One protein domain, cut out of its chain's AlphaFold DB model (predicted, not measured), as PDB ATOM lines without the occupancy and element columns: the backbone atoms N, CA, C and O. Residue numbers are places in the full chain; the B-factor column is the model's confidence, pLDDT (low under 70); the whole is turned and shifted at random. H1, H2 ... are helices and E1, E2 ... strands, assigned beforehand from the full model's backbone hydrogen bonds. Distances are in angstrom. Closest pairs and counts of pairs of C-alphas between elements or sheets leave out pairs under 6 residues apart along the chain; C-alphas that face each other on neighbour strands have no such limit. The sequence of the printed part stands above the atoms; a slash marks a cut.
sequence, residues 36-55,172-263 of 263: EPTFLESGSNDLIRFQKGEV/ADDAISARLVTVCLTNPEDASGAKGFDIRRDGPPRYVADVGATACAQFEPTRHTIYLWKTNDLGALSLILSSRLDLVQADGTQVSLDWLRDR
ATOM      1  N   GLU A  36      52.386 -24.049  -0.463       75.12
ATOM      2  CA  GLU A  36      53.044 -24.664  -1.614       75.12
ATOM      3  C   GLU A  36      52.590 -26.129  -1.761       75.12
ATOM      4  O   GLU A  36      52.541 -26.863  -0.764       75.12
ATOM      5  N   PRO A  37      52.229 -26.580  -2.977       80.00
ATOM      6  CA  PRO A  37      51.829 -27.961  -3.185       80.00
ATOM      7  C   PRO A  37      52.992 -28.908  -2.885       80.00
ATOM      8  O   PRO A  37      54.130 -28.680  -3.288       80.00
ATOM      9  N   THR A  38      52.695 -30.013  -2.204       85.94
ATOM     10  CA  THR A  38      53.666 -31.089  -1.970       85.94
ATOM     11  C   THR A  38      53.493 -32.158  -3.042       85.94
ATOM     12  O   THR A  38      52.371 -32.479  -3.411       85.94
ATOM     13  N   PHE A  39      54.581 -32.736  -3.545       88.00
ATOM     14  CA  PHE A  39      54.514 -33.799  -4.548       88.00
ATOM     15  C   PHE A  39      54.950 -35.133  -3.953       88.00
ATOM     16  O   PHE A  39      55.949 -35.212  -3.239       88.00
ATOM     17  N   LEU A  40      54.188 -36.178  -4.256       86.62
ATOM     18  CA  LEU A  40      54.491 -37.557  -3.906       86.62
ATOM     19  C   LEU A  40      54.834 -38.302  -5.189       86.62
ATOM     20  O   LEU A  40      54.036 -38.332  -6.126       86.62
ATOM     21  N   GLU A  41      56.023 -38.890  -5.215       86.50
ATOM     22  CA  GLU A  41      56.492 -39.707  -6.325       86.50
ATOM     23  C   GLU A  41      56.529 -41.174  -5.897       86.50
ATOM     24  O   GLU A  41      57.135 -41.529  -4.881       86.50
ATOM     25  N   SER A  42      55.843 -42.025  -6.656       81.31
ATOM     26  CA  SER A  42      55.920 -43.476  -6.488       81.31
ATOM     27  C   SER A  42      57.139 -44.033  -7.227       81.31
ATOM     28  O   SER A  42      57.546 -43.499  -8.256       81.31
ATOM     29  N   GLY A  43      57.662 -45.180  -6.784       74.25
ATOM     30  CA  GLY A  43      58.710 -45.917  -7.509       74.25
ATOM     31  C   GLY A  43      58.307 -46.343  -8.932       74.25
ATOM     32  O   GLY A  43      59.170 -46.662  -9.745       74.25
ATOM     33  N   SER A  44      57.010 -46.304  -9.247       75.94
ATOM     34  CA  SER A  44      56.422 -46.499 -10.578       75.94
ATOM     35  C   SER A  44      56.417 -45.240 -11.466       75.94
ATOM     36  O   SER A  44      55.936 -45.305 -12.589       75.94
ATOM     37  N   ASN A  45      57.001 -44.113 -11.036       81.44
ATOM     38  CA  ASN A  45      56.917 -42.796 -11.701       81.44
ATOM     39  C   ASN A  45      55.513 -42.161 -11.690       81.44
ATOM     40  O   ASN A  45      55.236 -41.268 -12.500       81.44
ATOM     41  N   ASP A  46      54.632 -42.587 -10.781       87.50
ATOM     42  CA  ASP A  46      53.389 -41.860 -10.515       87.50
ATOM     43  C   ASP A  46      53.707 -40.555  -9.786       87.50
ATOM     44  O   ASP A  46      54.497 -40.555  -8.839       87.50
ATOM     45  N   LEU A  47      53.084 -39.455 -10.213       90.94
ATOM     46  CA  LEU A  47      53.229 -38.143  -9.584       90.94
ATOM     47  C   LEU A  47      51.879 -37.692  -9.049       90.94
ATOM     48  O   LEU A  47      50.938 -37.506  -9.820       90.94
ATOM     49  N   ILE A  48      51.808 -37.470  -7.742       90.69
ATOM     50  CA  ILE A  48      50.585 -37.055  -7.063       90.69
ATOM     51  C   ILE A  48      50.848 -35.724  -6.382       90.69
ATOM     52  O   ILE A  48      51.782 -35.593  -5.587       90.69
ATOM     53  N   ARG A  49      50.034 -34.725  -6.705       90.69
ATOM     54  CA  ARG A  49      50.092 -33.416  -6.066       90.69
ATOM     55  C   ARG A  49      49.155 -33.394  -4.876       90.69
ATOM     56  O   ARG A  49      47.981 -33.719  -4.980       90.69
ATOM     57  N   PHE A  50      49.700 -32.960  -3.759       89.31
ATOM     58  CA  PHE A  50      49.003 -32.709  -2.523       89.31
ATOM     59  C   PHE A  50      48.836 -31.202  -2.348       89.31
ATOM     60  O   PHE A  50      49.834 -30.475  -2.281       89.31
ATOM     61  N   GLN A  51      47.597 -30.732  -2.246       87.75
ATOM     62  CA  GLN A  51      47.315 -29.319  -2.015       87.75
ATOM     63  C   GLN A  51      46.319 -29.157  -0.869       87.75
ATOM     64  O   GLN A  51      45.251 -29.762  -0.856       87.75
ATOM     65  N   LYS A  52      46.681 -28.320   0.105       84.81
ATOM     66  CA  LYS A  52      45.743 -27.821   1.113       84.81
ATOM     67  C   LYS A  52      45.118 -26.550   0.556       84.81
ATOM     68  O   LYS A  52      45.850 -25.626   0.200       84.81
ATOM     69  N   GLY A  53      43.799 -26.523   0.441       72.31
ATOM     70  CA  GLY A  53      43.060 -25.397  -0.115       72.31
ATOM     71  C   GLY A  53      41.882 -25.009   0.764       72.31
ATOM     72  O   GLY A  53      41.341 -25.816   1.519       72.31
ATOM     73  N   GLU A  54      41.479 -23.749   0.653       52.44
ATOM     74  CA  GLU A  54      40.188 -23.301   1.165       52.44
ATOM     75  C   GLU A  54      39.069 -24.063   0.444       52.44
ATOM     76  O   GLU A  54      39.172 -24.335  -0.755       52.44
ATOM     77  N   VAL A  55      38.015 -24.423   1.175       42.06
ATOM     78  CA  VAL A  55      36.799 -25.001   0.597       42.06
ATOM     79  C   VAL A  55      36.259 -23.992  -0.418       42.06
ATOM     80  O   VAL A  55      35.915 -22.879  -0.012       42.06
ATOM     81  N   ALA A 172      24.836 -31.219  17.531       66.94
ATOM     82  CA  ALA A 172      26.119 -31.848  17.847       66.94
ATOM     83  C   ALA A 172      26.768 -32.545  16.637       66.94
ATOM     84  O   ALA A 172      27.988 -32.464  16.477       66.94
ATOM     85  N   ASP A 173      25.985 -33.221  15.791       68.56
ATOM     86  CA  ASP A 173      26.493 -33.913  14.598       68.56
ATOM     87  C   ASP A 173      26.953 -32.916  13.521       68.56
ATOM     88  O   ASP A 173      28.018 -33.088  12.916       68.56
ATOM     89  N   ASP A 174      26.232 -31.801  13.376       69.94
ATOM     90  CA  ASP A 174      26.632 -30.674  12.531       69.94
ATOM     91  C   ASP A 174      27.908 -30.002  13.061       69.94
ATOM     92  O   ASP A 174      28.830 -29.709  12.294       69.94
ATOM     93  N   ALA A 175      28.033 -29.835  14.382       69.81
ATOM     94  CA  ALA A 175      29.240 -29.290  15.003       69.81
ATOM     95  C   ALA A 175      30.471 -30.206  14.859       69.81
ATOM     96  O   ALA A 175      31.602 -29.707  14.824       69.81
ATOM     97  N   ILE A 176      30.278 -31.528  14.790       69.69
ATOM     98  CA  ILE A 176      31.351 -32.498  14.516       69.69
ATOM     99  C   ILE A 176      31.720 -32.453  13.033       69.69
ATOM    100  O   ILE A 176      32.898 -32.299  12.706       69.69
ATOM    101  N   SER A 177      30.726 -32.518  12.149       70.31
ATOM    102  CA  SER A 177      30.907 -32.493  10.693       70.31
ATOM    103  C   SER A 177      31.582 -31.206  10.215       70.31
ATOM    104  O   SER A 177      32.464 -31.256   9.358       70.31
ATOM    105  N   ALA A 178      31.268 -30.067  10.840       72.94
ATOM    106  CA  ALA A 178      31.905 -28.775  10.573       72.94
ATOM    107  C   ALA A 178      33.418 -28.750  10.871       72.94
ATOM    108  O   ALA A 178      34.126 -27.864  10.394       72.94
ATOM    109  N   ARG A 179      33.928 -29.701  11.663       82.25
ATOM    110  CA  ARG A 179      35.355 -29.814  12.010       82.25
ATOM    111  C   ARG A 179      36.092 -30.849  11.170       82.25
ATOM    112  O   ARG A 179      37.316 -30.934  11.261       82.25
ATOM    113  N   LEU A 180      35.371 -31.660  10.398       89.75
ATOM    114  CA  LEU A 180      35.988 -32.676   9.562       89.75
ATOM    115  C   LEU A 180      36.666 -32.036   8.352       89.75
ATOM    116  O   LEU A 180      36.217 -31.039   7.788       89.75
ATOM    117  N   VAL A 181      37.760 -32.657   7.940       91.25
ATOM    118  CA  VAL A 181      38.549 -32.245   6.784       91.25
ATOM    119  C   VAL A 181      38.160 -33.120   5.609       91.25
ATOM    120  O   VAL A 181      38.196 -34.350   5.709       91.25
ATOM    121  N   THR A 182      37.808 -32.500   4.485       93.75
ATOM    122  CA  THR A 182      37.446 -33.238   3.269       93.75
ATOM    123  C   THR A 182      38.693 -33.484   2.431       93.75
ATOM    124  O   THR A 182      39.345 -32.543   1.994       93.75
ATOM    125  N   VAL A 183      39.021 -34.745   2.173       94.25
ATOM    126  CA  VAL A 183      40.114 -35.150   1.284       94.25
ATOM    127  C   VAL A 183      39.513 -35.700  -0.002       94.25
ATOM    128  O   VAL A 183      38.718 -36.636   0.055       94.25
ATOM    129  N   CYS A 184      39.901 -35.146  -1.146       96.31
ATOM    130  CA  CYS A 184      39.419 -35.559  -2.462       96.31
ATOM    131  C   CYS A 184      40.568 -36.045  -3.344       96.31
ATOM    132  O   CYS A 184      41.565 -35.349  -3.511       96.31
ATOM    133  N   LEU A 185      40.402 -37.232  -3.919       96.88
ATOM    134  CA  LEU A 185      41.271 -37.815  -4.931       96.88
ATOM    135  C   LEU A 185      40.699 -37.546  -6.318       96.88
ATOM    136  O   LEU A 185      39.622 -38.051  -6.636       96.88
ATOM    137  N   THR A 186      41.450 -36.815  -7.136       97.19
ATOM    138  CA  THR A 186      41.127 -36.534  -8.538       97.19
ATOM    139  C   THR A 186      41.914 -37.484  -9.438       97.19
ATOM    140  O   THR A 186      43.151 -37.461  -9.435       97.19
ATOM    141  N   ASN A 187      41.210 -38.313 -10.212       97.00
ATOM    142  CA  ASN A 187      41.801 -39.203 -11.210       97.00
ATOM    143  C   ASN A 187      41.605 -38.598 -12.612       97.00
ATOM    144  O   ASN A 187      40.459 -38.350 -12.992       97.00
ATOM    145  N   PRO A 188      42.670 -38.323 -13.383       95.44
ATOM    146  CA  PRO A 188      42.533 -37.628 -14.654       95.44
ATOM    147  C   PRO A 188      41.833 -38.498 -15.710       95.44
ATOM    148  O   PRO A 188      41.749 -39.722 -15.590       95.44
ATOM    149  N   GLU A 189      41.310 -37.854 -16.754       95.50
ATOM    150  CA  GLU A 189      40.577 -38.518 -17.844       95.50
ATOM    151  C   GLU A 189      41.464 -39.426 -18.710       95.50
ATOM    152  O   GLU A 189      40.965 -40.347 -19.351       95.50
ATOM    153  N   ASP A 190      42.778 -39.193 -18.724       93.88
ATOM    154  CA  ASP A 190      43.772 -39.986 -19.454       93.88
ATOM    155  C   ASP A 190      44.424 -41.085 -18.594       93.88
ATOM    156  O   ASP A 190      45.407 -41.705 -19.011       93.88
ATOM    157  N   ALA A 191      43.886 -41.353 -17.399       93.56
ATOM    158  CA  ALA A 191      44.399 -42.392 -16.519       93.56
ATOM    159  C   ALA A 191      44.233 -43.802 -17.111       93.56
ATOM    160  O   ALA A 191      43.204 -44.166 -17.679       93.56
ATOM    161  N   SER A 192      45.229 -44.651 -16.865       92.81
ATOM    162  CA  SER A 192      45.273 -46.075 -17.234       92.81
ATOM    163  C   SER A 192      44.245 -46.949 -16.503       92.81
ATOM    164  O   SER A 192      44.018 -48.097 -16.879       92.81
ATOM    165  N   GLY A 193      43.621 -46.425 -15.445       95.69
ATOM    166  CA  GLY A 193      42.629 -47.142 -14.657       95.69
ATOM    167  C   GLY A 193      42.230 -46.398 -13.389       95.69
ATOM    168  O   GLY A 193      42.678 -45.275 -13.128       95.69
ATOM    169  N   ALA A 194      41.396 -47.056 -12.585       97.38
ATOM    170  CA  ALA A 194      40.917 -46.526 -11.319       97.38
ATOM    171  C   ALA A 194      42.061 -46.253 -10.330       97.38
ATOM    172  O   ALA A 194      43.105 -46.923 -10.313       97.38
ATOM    173  N   LYS A 195      41.838 -45.252  -9.482       97.62
ATOM    174  CA  LYS A 195      42.735 -44.867  -8.393       97.62
ATOM    175  C   LYS A 195      41.969 -44.904  -7.090       97.62
ATOM    176  O   LYS A 195      40.765 -44.675  -7.063       97.62
ATOM    177  N   GLY A 196      42.659 -45.208  -6.003       97.56
ATOM    178  CA  GLY A 196      42.016 -45.290  -4.702       97.56
ATOM    179  C   GLY A 196      42.867 -44.722  -3.591       97.56
ATOM    180  O   GLY A 196      44.090 -44.641  -3.698       97.56
ATOM    181  N   PHE A 197      42.206 -44.365  -2.502       97.56
ATOM    182  CA  PHE A 197      42.862 -43.988  -1.264       97.56
ATOM    183  C   PHE A 197      42.081 -44.493  -0.054       97.56
ATOM    184  O   PHE A 197      40.875 -44.737  -0.108       97.56
ATOM    185  N   ASP A 198      42.789 -44.669   1.054       97.56
ATOM    186  CA  ASP A 198      42.219 -45.003   2.357       97.56
ATOM    187  C   ASP A 198      43.255 -44.683   3.448       97.56
ATOM    188  O   ASP A 198      44.457 -44.592   3.190       97.56
ATOM    189  N   ILE A 199      42.790 -44.535   4.684       96.50
ATOM    190  CA  ILE A 199      43.632 -44.509   5.889       96.50
ATOM    191  C   ILE A 199      43.898 -45.918   6.434       96.50
ATOM    192  O   ILE A 199      44.759 -46.117   7.290       96.50
ATOM    193  N   ARG A 200      43.148 -46.916   5.952       95.94
ATOM    194  CA  ARG A 200      43.350 -48.329   6.276       95.94
ATOM    195  C   ARG A 200      44.277 -48.957   5.252       95.94
ATOM    196  O   ARG A 200      44.015 -48.878   4.061       95.94
ATOM    197  N   ARG A 201      45.321 -49.630   5.725       95.69
ATOM    198  CA  ARG A 201      46.265 -50.338   4.855       95.69
ATOM    199  C   ARG A 201      45.700 -51.637   4.289       95.69
ATOM    200  O   ARG A 201      46.031 -52.014   3.170       95.69
ATOM    201  N   ASP A 202      44.933 -52.347   5.108       94.31
ATOM    202  CA  ASP A 202      44.553 -53.725   4.835       94.31
ATOM    203  C   ASP A 202      43.213 -53.792   4.100       94.31
ATOM    204  O   ASP A 202      42.225 -53.171   4.504       94.31
ATOM    205  N   GLY A 203      43.181 -54.598   3.039       93.00
ATOM    206  CA  GLY A 203      42.018 -54.763   2.173       93.00
ATOM    207  C   GLY A 203      41.956 -53.754   1.019       93.00
ATOM    208  O   GLY A 203      42.883 -52.967   0.816       93.00
ATOM    209  N   PRO A 204      40.884 -53.814   0.211       94.56
ATOM    210  CA  PRO A 204      40.658 -52.854  -0.861       94.56
ATOM    211  C   PRO A 204      40.354 -51.455  -0.291       94.56
ATOM    212  O   PRO A 204      39.718 -51.350   0.768       94.56
ATOM    213  N   PRO A 205      40.771 -50.380  -0.987       97.56
ATOM    214  CA  PRO A 205      40.480 -49.017  -0.559       97.56
ATOM    215  C   PRO A 205      38.971 -48.753  -0.606       97.56
ATOM    216  O   PRO A 205      38.278 -49.223  -1.509       97.56
ATOM    217  N   ARG A 206      38.458 -47.989   0.364       97.88
ATOM    218  CA  ARG A 206      37.035 -47.594   0.391       97.88
ATOM    219  C   ARG A 206      36.690 -46.503  -0.609       97.88
ATOM    220  O   ARG A 206      35.554 -46.453  -1.065       97.88
ATOM    221  N   TYR A 207      37.640 -45.626  -0.911       98.06
ATOM    222  CA  TYR A 207      37.410 -44.458  -1.747       98.06
ATOM    223  C   TYR A 207      38.141 -44.662  -3.062       98.06
ATOM    224  O   TYR A 207      39.371 -44.648  -3.106       98.06
ATOM    225  N   VAL A 208      37.367 -44.913  -4.115       98.25
ATOM    226  CA  VAL A 208      37.863 -45.239  -5.452       98.25
ATOM    227  C   VAL A 208      37.297 -44.227  -6.434       98.25
ATOM    228  O   VAL A 208      36.091 -43.997  -6.462       98.25
ATOM    229  N   ALA A 209      38.182 -43.621  -7.215       98.06
ATOM    230  CA  ALA A 209      37.856 -42.757  -8.331       98.06
ATOM    231  C   ALA A 209      38.112 -43.522  -9.635       98.06
ATOM    232  O   ALA A 209      39.249 -43.920  -9.923       98.06
ATOM    233  N   ASP A 210      37.056 -43.713 -10.425       98.00
ATOM    234  CA  ASP A 210      37.169 -44.165 -11.812       98.00
ATOM    235  C   ASP A 210      37.933 -43.141 -12.666       98.00
ATOM    236  O   ASP A 210      38.303 -42.060 -12.202       98.00
ATOM    237  N   VAL A 211      38.242 -43.495 -13.913       96.69
ATOM    238  CA  VAL A 211      38.941 -42.599 -14.849       96.69
ATOM    239  C   VAL A 211      38.110 -41.330 -15.073       96.69
ATOM    240  O   VAL A 211      36.915 -41.417 -15.345       96.69
ATOM    241  N   GLY A 212      38.733 -40.156 -14.924       95.94
ATOM    242  CA  GLY A 212      38.060 -38.852 -15.014       95.94
ATOM    243  C   GLY A 212      37.173 -38.484 -13.817       95.94
ATOM    244  O   GLY A 212      36.512 -37.447 -13.845       95.94
ATOM    245  N   ALA A 213      37.121 -39.311 -12.769       97.31
ATOM    246  CA  ALA A 213      36.258 -39.089 -11.615       97.31
ATOM    247  C   ALA A 213      37.012 -38.519 -10.404       97.31
ATOM    248  O   ALA A 213      38.243 -38.504 -10.327       97.31
ATOM    249  N   THR A 214      36.237 -38.068  -9.417       97.44
ATOM    250  CA  THR A 214      36.737 -37.639  -8.107       97.44
ATOM    251  C   THR A 214      36.064 -38.445  -7.006       97.44
ATOM    252  O   THR A 214      34.848 -38.627  -7.025       97.44
ATOM    253  N   ALA A 215      36.844 -38.901  -6.028       97.62
ATOM    254  CA  ALA A 215      36.337 -39.556  -4.825       97.62
ATOM    255  C   ALA A 215      36.746 -38.752  -3.591       97.62
ATOM    256  O   ALA A 215      37.913 -38.400  -3.455       97.62
ATOM    257  N   CYS A 216      35.809 -38.486  -2.681       96.50
ATOM    258  CA  CYS A 216      36.067 -37.700  -1.476       96.50
ATOM    259  C   CYS A 216      35.721 -38.471  -0.202       96.50
ATOM    260  O   CYS A 216      34.839 -39.331  -0.193       96.50
ATOM    261  N   ALA A 217      36.409 -38.135   0.884       95.25
ATOM    262  CA  ALA A 217      36.173 -38.671   2.214       95.25
ATOM    263  C   ALA A 217      36.405 -37.592   3.272       95.25
ATOM    264  O   ALA A 217      37.219 -36.693   3.079       95.25
ATOM    265  N   GLN A 218      35.710 -37.708   4.398       93.81
ATOM    266  CA  GLN A 218      35.883 -36.822   5.541       93.81
ATOM    267  C   GLN A 218      36.694 -37.518   6.631       93.81
ATOM    268  O   GLN A 218      36.473 -38.694   6.930       93.81
ATOM    269  N   PHE A 219      37.638 -36.788   7.220       92.38
ATOM    270  CA  PHE A 219      38.502 -37.281   8.287       92.38
ATOM    271  C   PHE A 219      38.561 -36.292   9.440       92.38
ATOM    272  O   PHE A 219      38.471 -35.082   9.247       92.38
ATOM    273  N   GLU A 220      38.786 -36.809  10.646       91.62
ATOM    274  CA  GLU A 220      39.128 -35.963  11.785       91.62
ATOM    275  C   GLU A 220      40.424 -35.179  11.502       91.62
ATOM    276  O   GLU A 220      41.336 -35.734  10.870       91.62
ATOM    277  N   PRO A 221      40.551 -33.933  11.996       90.75
ATOM    278  CA  PRO A 221      41.728 -33.080  11.818       90.75
ATOM    279  C   PRO A 221      42.904 -33.562  12.687       90.75
ATOM    280  O   PRO A 221      43.356 -32.911  13.625       90.75
ATOM    281  N   THR A 222      43.396 -34.763  12.399       91.00
ATOM    282  CA  THR A 222      44.513 -35.414  13.086       91.00
ATOM    283  C   THR A 222      45.568 -35.867  12.078       91.00
ATOM    284  O   THR A 222      45.466 -35.644  10.869       91.00
ATOM    285  N   ARG A 223      46.658 -36.462  12.566       93.69
ATOM    286  CA  ARG A 223      47.695 -37.007  11.692       93.69
ATOM    287  C   ARG A 223      47.300 -38.405  11.229       93.69
ATOM    288  O   ARG A 223      47.346 -39.351  12.012       93.69
ATOM    289  N   HIS A 224      47.019 -38.536   9.940       94.38
ATOM    290  CA  HIS A 224      46.694 -39.804   9.294       94.38
ATOM    291  C   HIS A 224      47.881 -40.340   8.495       94.38
ATOM    292  O   HIS A 224      48.797 -39.608   8.114       94.38
ATOM    293  N   THR A 225      47.871 -41.639   8.217       95.50
ATOM    294  CA  THR A 225      48.655 -42.197   7.110       95.50
ATOM    295  C   THR A 225      47.679 -42.486   5.994       95.50
ATOM    296  O   THR A 225      46.782 -43.303   6.177       95.50
ATOM    297  N   ILE A 226      47.838 -41.797   4.870       95.56
ATOM    298  CA  ILE A 226      47.082 -42.100   3.668       95.56
ATOM    299  C   ILE A 226      47.867 -43.102   2.848       95.56
ATOM    300  O   ILE A 226      49.079 -42.992   2.657       95.56
ATOM    301  N   TYR A 227      47.161 -44.094   2.369       97.00
ATOM    302  CA  TYR A 227      47.671 -45.085   1.456       97.00
ATOM    303  C   TYR A 227      47.028 -44.804   0.092       97.00
ATOM    304  O   TYR A 227      45.893 -44.320   0.037       97.00
ATOM    305  N   LEU A 228      47.746 -45.040  -1.005       96.75
ATOM    306  CA  LEU A 228      47.239 -44.794  -2.358       96.75
ATOM    307  C   LEU A 228      47.382 -46.046  -3.213       96.75
ATOM    308  O   LEU A 228      48.413 -46.724  -3.201       96.75
ATOM    309  N   TRP A 229      46.322 -46.324  -3.958       97.38
ATOM    310  CA  TRP A 229      46.164 -47.502  -4.786       97.38
ATOM    311  C   TRP A 229      46.005 -47.102  -6.235       97.38
ATOM    312  O   TRP A 229      45.392 -46.083  -6.560       97.38
ATOM    313  N   LYS A 230      46.502 -47.971  -7.101       96.00
ATOM    314  CA  LYS A 230      46.377 -47.854  -8.544       96.00
ATOM    315  C   LYS A 230      46.094 -49.221  -9.144       96.00
ATOM    316  O   LYS A 230      46.601 -50.239  -8.659       96.00
ATOM    317  N   THR A 231      45.274 -49.232 -10.188       96.50
ATOM    318  CA  THR A 231      45.039 -50.419 -11.008       96.50
ATOM    319  C   THR A 231      46.349 -50.915 -11.618       96.50
ATOM    320  O   THR A 231      47.073 -50.148 -12.242       96.50
ATOM    321  N   ASN A 232      46.662 -52.192 -11.408       93.88
ATOM    322  CA  ASN A 232      47.812 -52.863 -12.008       93.88
ATOM    323  C   ASN A 232      47.462 -53.476 -13.377       93.88
ATOM    324  O   ASN A 232      46.310 -53.453 -13.805       93.88
ATOM    325  N   ASP A 233      48.444 -54.115 -14.015       92.69
ATOM    326  CA  ASP A 233      48.294 -54.767 -15.327       92.69
ATOM    327  C   ASP A 233      47.231 -55.884 -15.362       92.69
ATOM    328  O   ASP A 233      46.786 -56.296 -16.430       92.69
ATOM    329  N   LEU A 234      46.815 -56.389 -14.196       94.19
ATOM    330  CA  LEU A 234      45.770 -57.408 -14.054       94.19
ATOM    331  C   LEU A 234      44.374 -56.799 -13.838       94.19
ATOM    332  O   LEU A 234      43.415 -57.537 -13.620       94.19
ATOM    333  N   GLY A 235      44.253 -55.470 -13.841       92.75
ATOM    334  CA  GLY A 235      43.001 -54.767 -13.565       92.75
ATOM    335  C   GLY A 235      42.649 -54.661 -12.075       92.75
ATOM    336  O   GLY A 235      41.559 -54.203 -11.742       92.75
ATOM    337  N   ALA A 236      43.544 -55.052 -11.163       95.12
ATOM    338  CA  ALA A 236      43.302 -55.011  -9.721       95.12
ATOM    339  C   ALA A 236      43.936 -53.776  -9.065       95.12
ATOM    340  O   ALA A 236      45.057 -53.390  -9.393       95.12
ATOM    341  N   LEU A 237      43.254 -53.182  -8.081       96.19
ATOM    342  CA  LEU A 237      43.822 -52.099  -7.274       96.19
ATOM    343  C   LEU A 237      44.939 -52.637  -6.376       96.19
ATOM    344  O   LEU A 237      44.716 -53.476  -5.504       96.19
ATOM    345  N   SER A 238      46.141 -52.108  -6.567       95.19
ATOM    346  CA  SER A 238      47.334 -52.446  -5.795       95.19
ATOM    347  C   SER A 238      47.848 -51.223  -5.045       95.19
ATOM    348  O   SER A 238      47.815 -50.112  -5.570       95.19
ATOM    349  N   LEU A 239      48.291 -51.423  -3.802       94.94
ATOM    350  CA  LEU A 239      48.895 -50.367  -2.994       94.94
ATOM    351  C   LEU A 239      50.240 -49.973  -3.611       94.94
ATOM    352  O   LEU A 239      51.126 -50.820  -3.714       94.94
ATOM    353  N   ILE A 240      50.404 -48.699  -3.962       93.44
ATOM    354  CA  ILE A 240      51.632 -48.209  -4.602       93.44
ATOM    355  C   ILE A 240      52.475 -47.324  -3.686       93.44
ATOM    356  O   ILE A 240      53.701 -47.350  -3.764       93.44
ATOM    357  N   LEU A 241      51.843 -46.565  -2.787       93.19
ATOM    358  CA  LEU A 241      52.554 -45.693  -1.861       93.19
ATOM    359  C   LEU A 241      51.739 -45.397  -0.606       93.19
ATOM    360  O   LEU A 241      50.530 -45.613  -0.536       93.19
ATOM    361  N   SER A 242      52.433 -44.866   0.389       94.00
ATOM    362  CA  SER A 242      51.834 -44.335   1.604       94.00
ATOM    363  C   SER A 242      52.496 -43.016   1.957       94.00
ATOM    364  O   SER A 242      53.719 -42.907   1.861       94.00
ATOM    365  N   SER A 243      51.714 -42.052   2.421       91.69
ATOM    366  CA  SER A 243      52.207 -40.760   2.878       91.69
ATOM    367  C   SER A 243      51.598 -40.398   4.224       91.69
ATOM    368  O   SER A 243      50.468 -40.767   4.544       91.69
ATOM    369  N   ARG A 244      52.362 -39.673   5.041       92.12
ATOM    370  CA  ARG A 244      51.831 -39.096   6.276       92.12
ATOM    371  C   ARG A 244      51.133 -37.794   5.936       92.12
ATOM    372  O   ARG A 244      51.742 -36.887   5.377       92.12
ATOM    373  N   LEU A 245      49.872 -37.716   6.322       88.88
ATOM    374  CA  LEU A 245      49.003 -36.592   6.064       88.88
ATOM    375  C   LEU A 245      48.662 -35.913   7.391       88.88
ATOM    376  O   LEU A 245      47.964 -36.476   8.229       88.88
ATOM    377  N   ASP A 246      49.196 -34.712   7.598       89.06
ATOM    378  CA  ASP A 246      48.903 -33.915   8.788       89.06
ATOM    379  C   ASP A 246      47.706 -32.991   8.526       89.06
ATOM    380  O   ASP A 246      47.839 -31.991   7.808       89.06
ATOM    381  N   LEU A 247      46.541 -33.349   9.079       88.44
ATOM    382  CA  LEU A 247      45.293 -32.590   8.953       88.44
ATOM    383  C   LEU A 247      45.021 -31.674  10.155       88.44
ATOM    384  O   LEU A 247      43.994 -31.012  10.178       88.44
ATOM    385  N   VAL A 248      45.930 -31.584  11.131       85.19
ATOM    386  CA  VAL A 248      45.706 -30.783  12.354       85.19
ATOM    387  C   VAL A 248      45.562 -29.292  12.050       85.19
ATOM    388  O   VAL A 248      44.855 -28.580  12.741       85.19
ATOM    389  N   GLN A 249      46.238 -28.811  11.007       74.88
ATOM    390  CA  GLN A 249      46.169 -27.410  10.578       74.88
ATOM    391  C   GLN A 249      45.131 -27.177   9.472       74.88
ATOM    392  O   GLN A 249      45.151 -26.136   8.825       74.88
ATOM    393  N   ALA A 250      44.297 -28.175   9.183       72.12
ATOM    394  CA  ALA A 250      43.377 -28.177   8.056       72.12
ATOM    395  C   ALA A 250      41.931 -27.873   8.505       72.12
ATOM    396  O   ALA A 250      40.996 -28.399   7.909       72.12
ATOM    397  N   ASP A 251      41.752 -27.043   9.542       65.25
ATOM    398  CA  ASP A 251      40.454 -26.725  10.157       65.25
ATOM    399  C   ASP A 251      39.410 -26.287   9.119       65.25
ATOM    400  O   ASP A 251      39.508 -25.205   8.540       65.25
ATOM    401  N   GLY A 252      38.416 -27.147   8.867       64.88
ATOM    402  CA  GLY A 252      37.342 -26.886   7.903       64.88
ATOM    403  C   GLY A 252      37.805 -26.742   6.448       64.88
ATOM    404  O   GLY A 252      37.106 -26.123   5.653       64.88
ATOM    405  N   THR A 253      38.983 -27.266   6.089       76.81
ATOM    406  CA  THR A 253      39.559 -27.128   4.737       76.81
ATOM    407  C   THR A 253      39.362 -28.367   3.865       76.81
ATOM    408  O   THR A 253      39.082 -29.472   4.344       76.81
ATOM    409  N   GLN A 254      39.534 -28.176   2.556       86.56
ATOM    410  CA  GLN A 254      39.623 -29.264   1.595       86.56
ATOM    411  C   GLN A 254      41.090 -29.562   1.281       86.56
ATOM    412  O   GLN A 254      41.933 -28.680   1.113       86.56
ATOM    413  N   VAL A 255      41.394 -30.844   1.165       90.19
ATOM    414  CA  VAL A 255      42.690 -31.358   0.750       90.19
ATOM    415  C   VAL A 255      42.509 -32.077  -0.577       90.19
ATOM    416  O   VAL A 255      41.714 -33.012  -0.661       90.19
ATOM    417  N   SER A 256      43.245 -31.671  -1.609       92.38
ATOM    418  CA  SER A 256      43.248 -32.370  -2.894       92.38
ATOM    419  C   SER A 256      44.448 -33.307  -3.026       92.38
ATOM    420  O   SER A 256      45.567 -33.009  -2.589       92.38
ATOM    421  N   LEU A 257      44.183 -34.460  -3.633       94.31
ATOM    422  CA  LEU A 257      45.142 -35.455  -4.087       94.31
ATOM    423  C   LEU A 257      44.953 -35.572  -5.597       94.31
ATOM    424  O   LEU A 257      44.055 -36.267  -6.064       94.31
ATOM    425  N   ASP A 258      45.773 -34.869  -6.365       94.44
ATOM    426  CA  ASP A 258      45.631 -34.839  -7.819       94.44
ATOM    427  C   ASP A 258      46.642 -35.792  -8.449       94.44
ATOM    428  O   ASP A 258      47.856 -35.593  -8.320       94.44
ATOM    429  N   TRP A 259      46.163 -36.825  -9.142       93.62
ATOM    430  CA  TRP A 259      47.036 -37.706  -9.913       93.62
ATOM    431  C   TRP A 259      47.462 -36.984 -11.195       93.62
ATOM    432  O   TRP A 259      46.661 -36.776 -12.099       93.62
ATOM    433  N   LEU A 260      48.720 -36.554 -11.268       90.38
ATOM    434  CA  LEU A 260      49.237 -35.769 -12.398       90.38
ATOM    435  C   LEU A 260      49.936 -36.623 -13.450       90.38
ATOM    436  O   LEU A 260      50.118 -36.193 -14.587       90.38
ATOM    437  N   ARG A 261      50.423 -37.798 -13.054       88.44
ATOM    438  CA  ARG A 261      51.112 -38.718 -13.953       88.44
ATOM    439  C   ARG A 261      50.808 -40.142 -13.556       88.44
ATOM    440  O   ARG A 261      50.986 -40.497 -12.395       88.44
ATOM    441  N   ASP A 262      50.398 -40.919 -14.544       83.88
ATOM    442  CA  ASP A 262      50.007 -42.310 -14.405       83.88
ATOM    443  C   ASP A 262      50.808 -43.144 -15.414       83.88
ATOM    444  O   ASP A 262      50.514 -43.114 -16.608       83.88
ATOM    445  N   ARG A 263      51.891 -43.792 -14.965       77.38
ATOM    446  CA  ARG A 263      52.797 -44.577 -15.829       77.38
ATOM    447  C   ARG A 263      52.953 -46.024 -15.405       77.38
ATOM    448  O   ARG A 263      52.819 -46.301 -14.195       77.38
TER     449      ARG A 263
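This is residues 36 to 55 and 172 to 263 of the 263 residues of an uncharacterized protein of Stappia sp. BW2 (UniProt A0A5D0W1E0). Two sheets lie face to face as a sandwich: a curled, strongly twisted sheet of E1, E2, E9, E3 and E6 is covered by a flatter one of E5, E4, E7 and E8, with the strands of the one at 24 degrees to those of the other. E5 and E6 come together at one side of the sandwich, while the short helix H1 lies beyond one end, on neither sheet. The printed part has 112 residues with nine named strands and one named helix, in the order E1, E2, H1, E3, E4, E5, E6, E7, E8, E9. The larger sheet is mixed, in the order E1, E2, E9, E3, E6, and the smaller is all antiparallel, in the order E5, E4, E7, E8. The class is mostly strand, and the whole is compact, with a radius of gyration of the C-alphas of 13.8 A and spans of 46 by 30 by 23 A.

E1, residues 38 to 41, begins with C-alpha 38 at (53.666, -31.089, -1.970). E2, residues 47 to 53, is 18.9 A long from first to last C-alpha. After the cut comes H1, residues 172 to 177, 8.6 A long, with C-alpha 172 at (26.119, -31.848, 17.847). E3, residues 181 to 186, is 16.1 A long, E4 holds residues 195 to 198, and E5 holds residues 207 to 209. E6, residues 214 to 219, is 16.5 A long, and E7, residues 223 to 231, is 26.5 A long. E8, residues 237 to 246, the longest strand by residues, spans 24.8 A and bends by 64 degrees at residue 240. E9, residues 254 to 261, is 21.5 A long and ends with C-alpha 261 at (51.112, -38.718, -13.953).

E1 and E2 form an antiparallel hairpin, with N 40 and O 48 2.8 A apart, within hydrogen-bond range. E2 is antiparallel to E9, where N 49 and O 258 are at 2.8 A. E9 and E3 are parallel, 19 degrees between their directions, with N 255 and O 182 at 2.8 A. E3 is antiparallel to the edge strand E6, with N 183 and O 217 at 2.8 A. In the other sheet E4 and E5 form a hairpin, with N 195 and O 209 at 2.9 A. E4 is antiparallel to E7, with N 229 and O 196 at 2.8 A. E7 and E8 form a hairpin, with N 226 and O 243 at 2.8 A. The parts of the two sheets that face each other are 8.7 A centre to centre, and their best planes are 27 degrees apart. Between the sheets, the closest C-alphas of E5 and E6 are those of Ala 209 and Ala 215, 5.0 A apart, and those of E1 and E8 are Leu 40 and Ser 243, 7.8 A apart. E4 and E6 are near each other, while E2 and E7 are apart. In H1 every O i to N i+4 pair is within hydrogen-bond range.

The two C-alphas farthest apart are those of Ala 172 and Asp 233, at 46.0 A. Residues 56 to 171 are not printed, and C-alphas 55 and 172 are 21.4 A apart across this cut, which lies between E2 and H1. Of the links that are printed whole, none is long; those from E3 to E4, E4 to E5 and E8 to E9 are short, and the others are tight. The chain changes from one sheet to the other at the links E3 to E4, E5 to E6, E6 to E7 and E8 to E9. The mean pLDDT of the printed part is 88.9, with residues 54 to 55, 172 to 176 and 251 to 252 under 70.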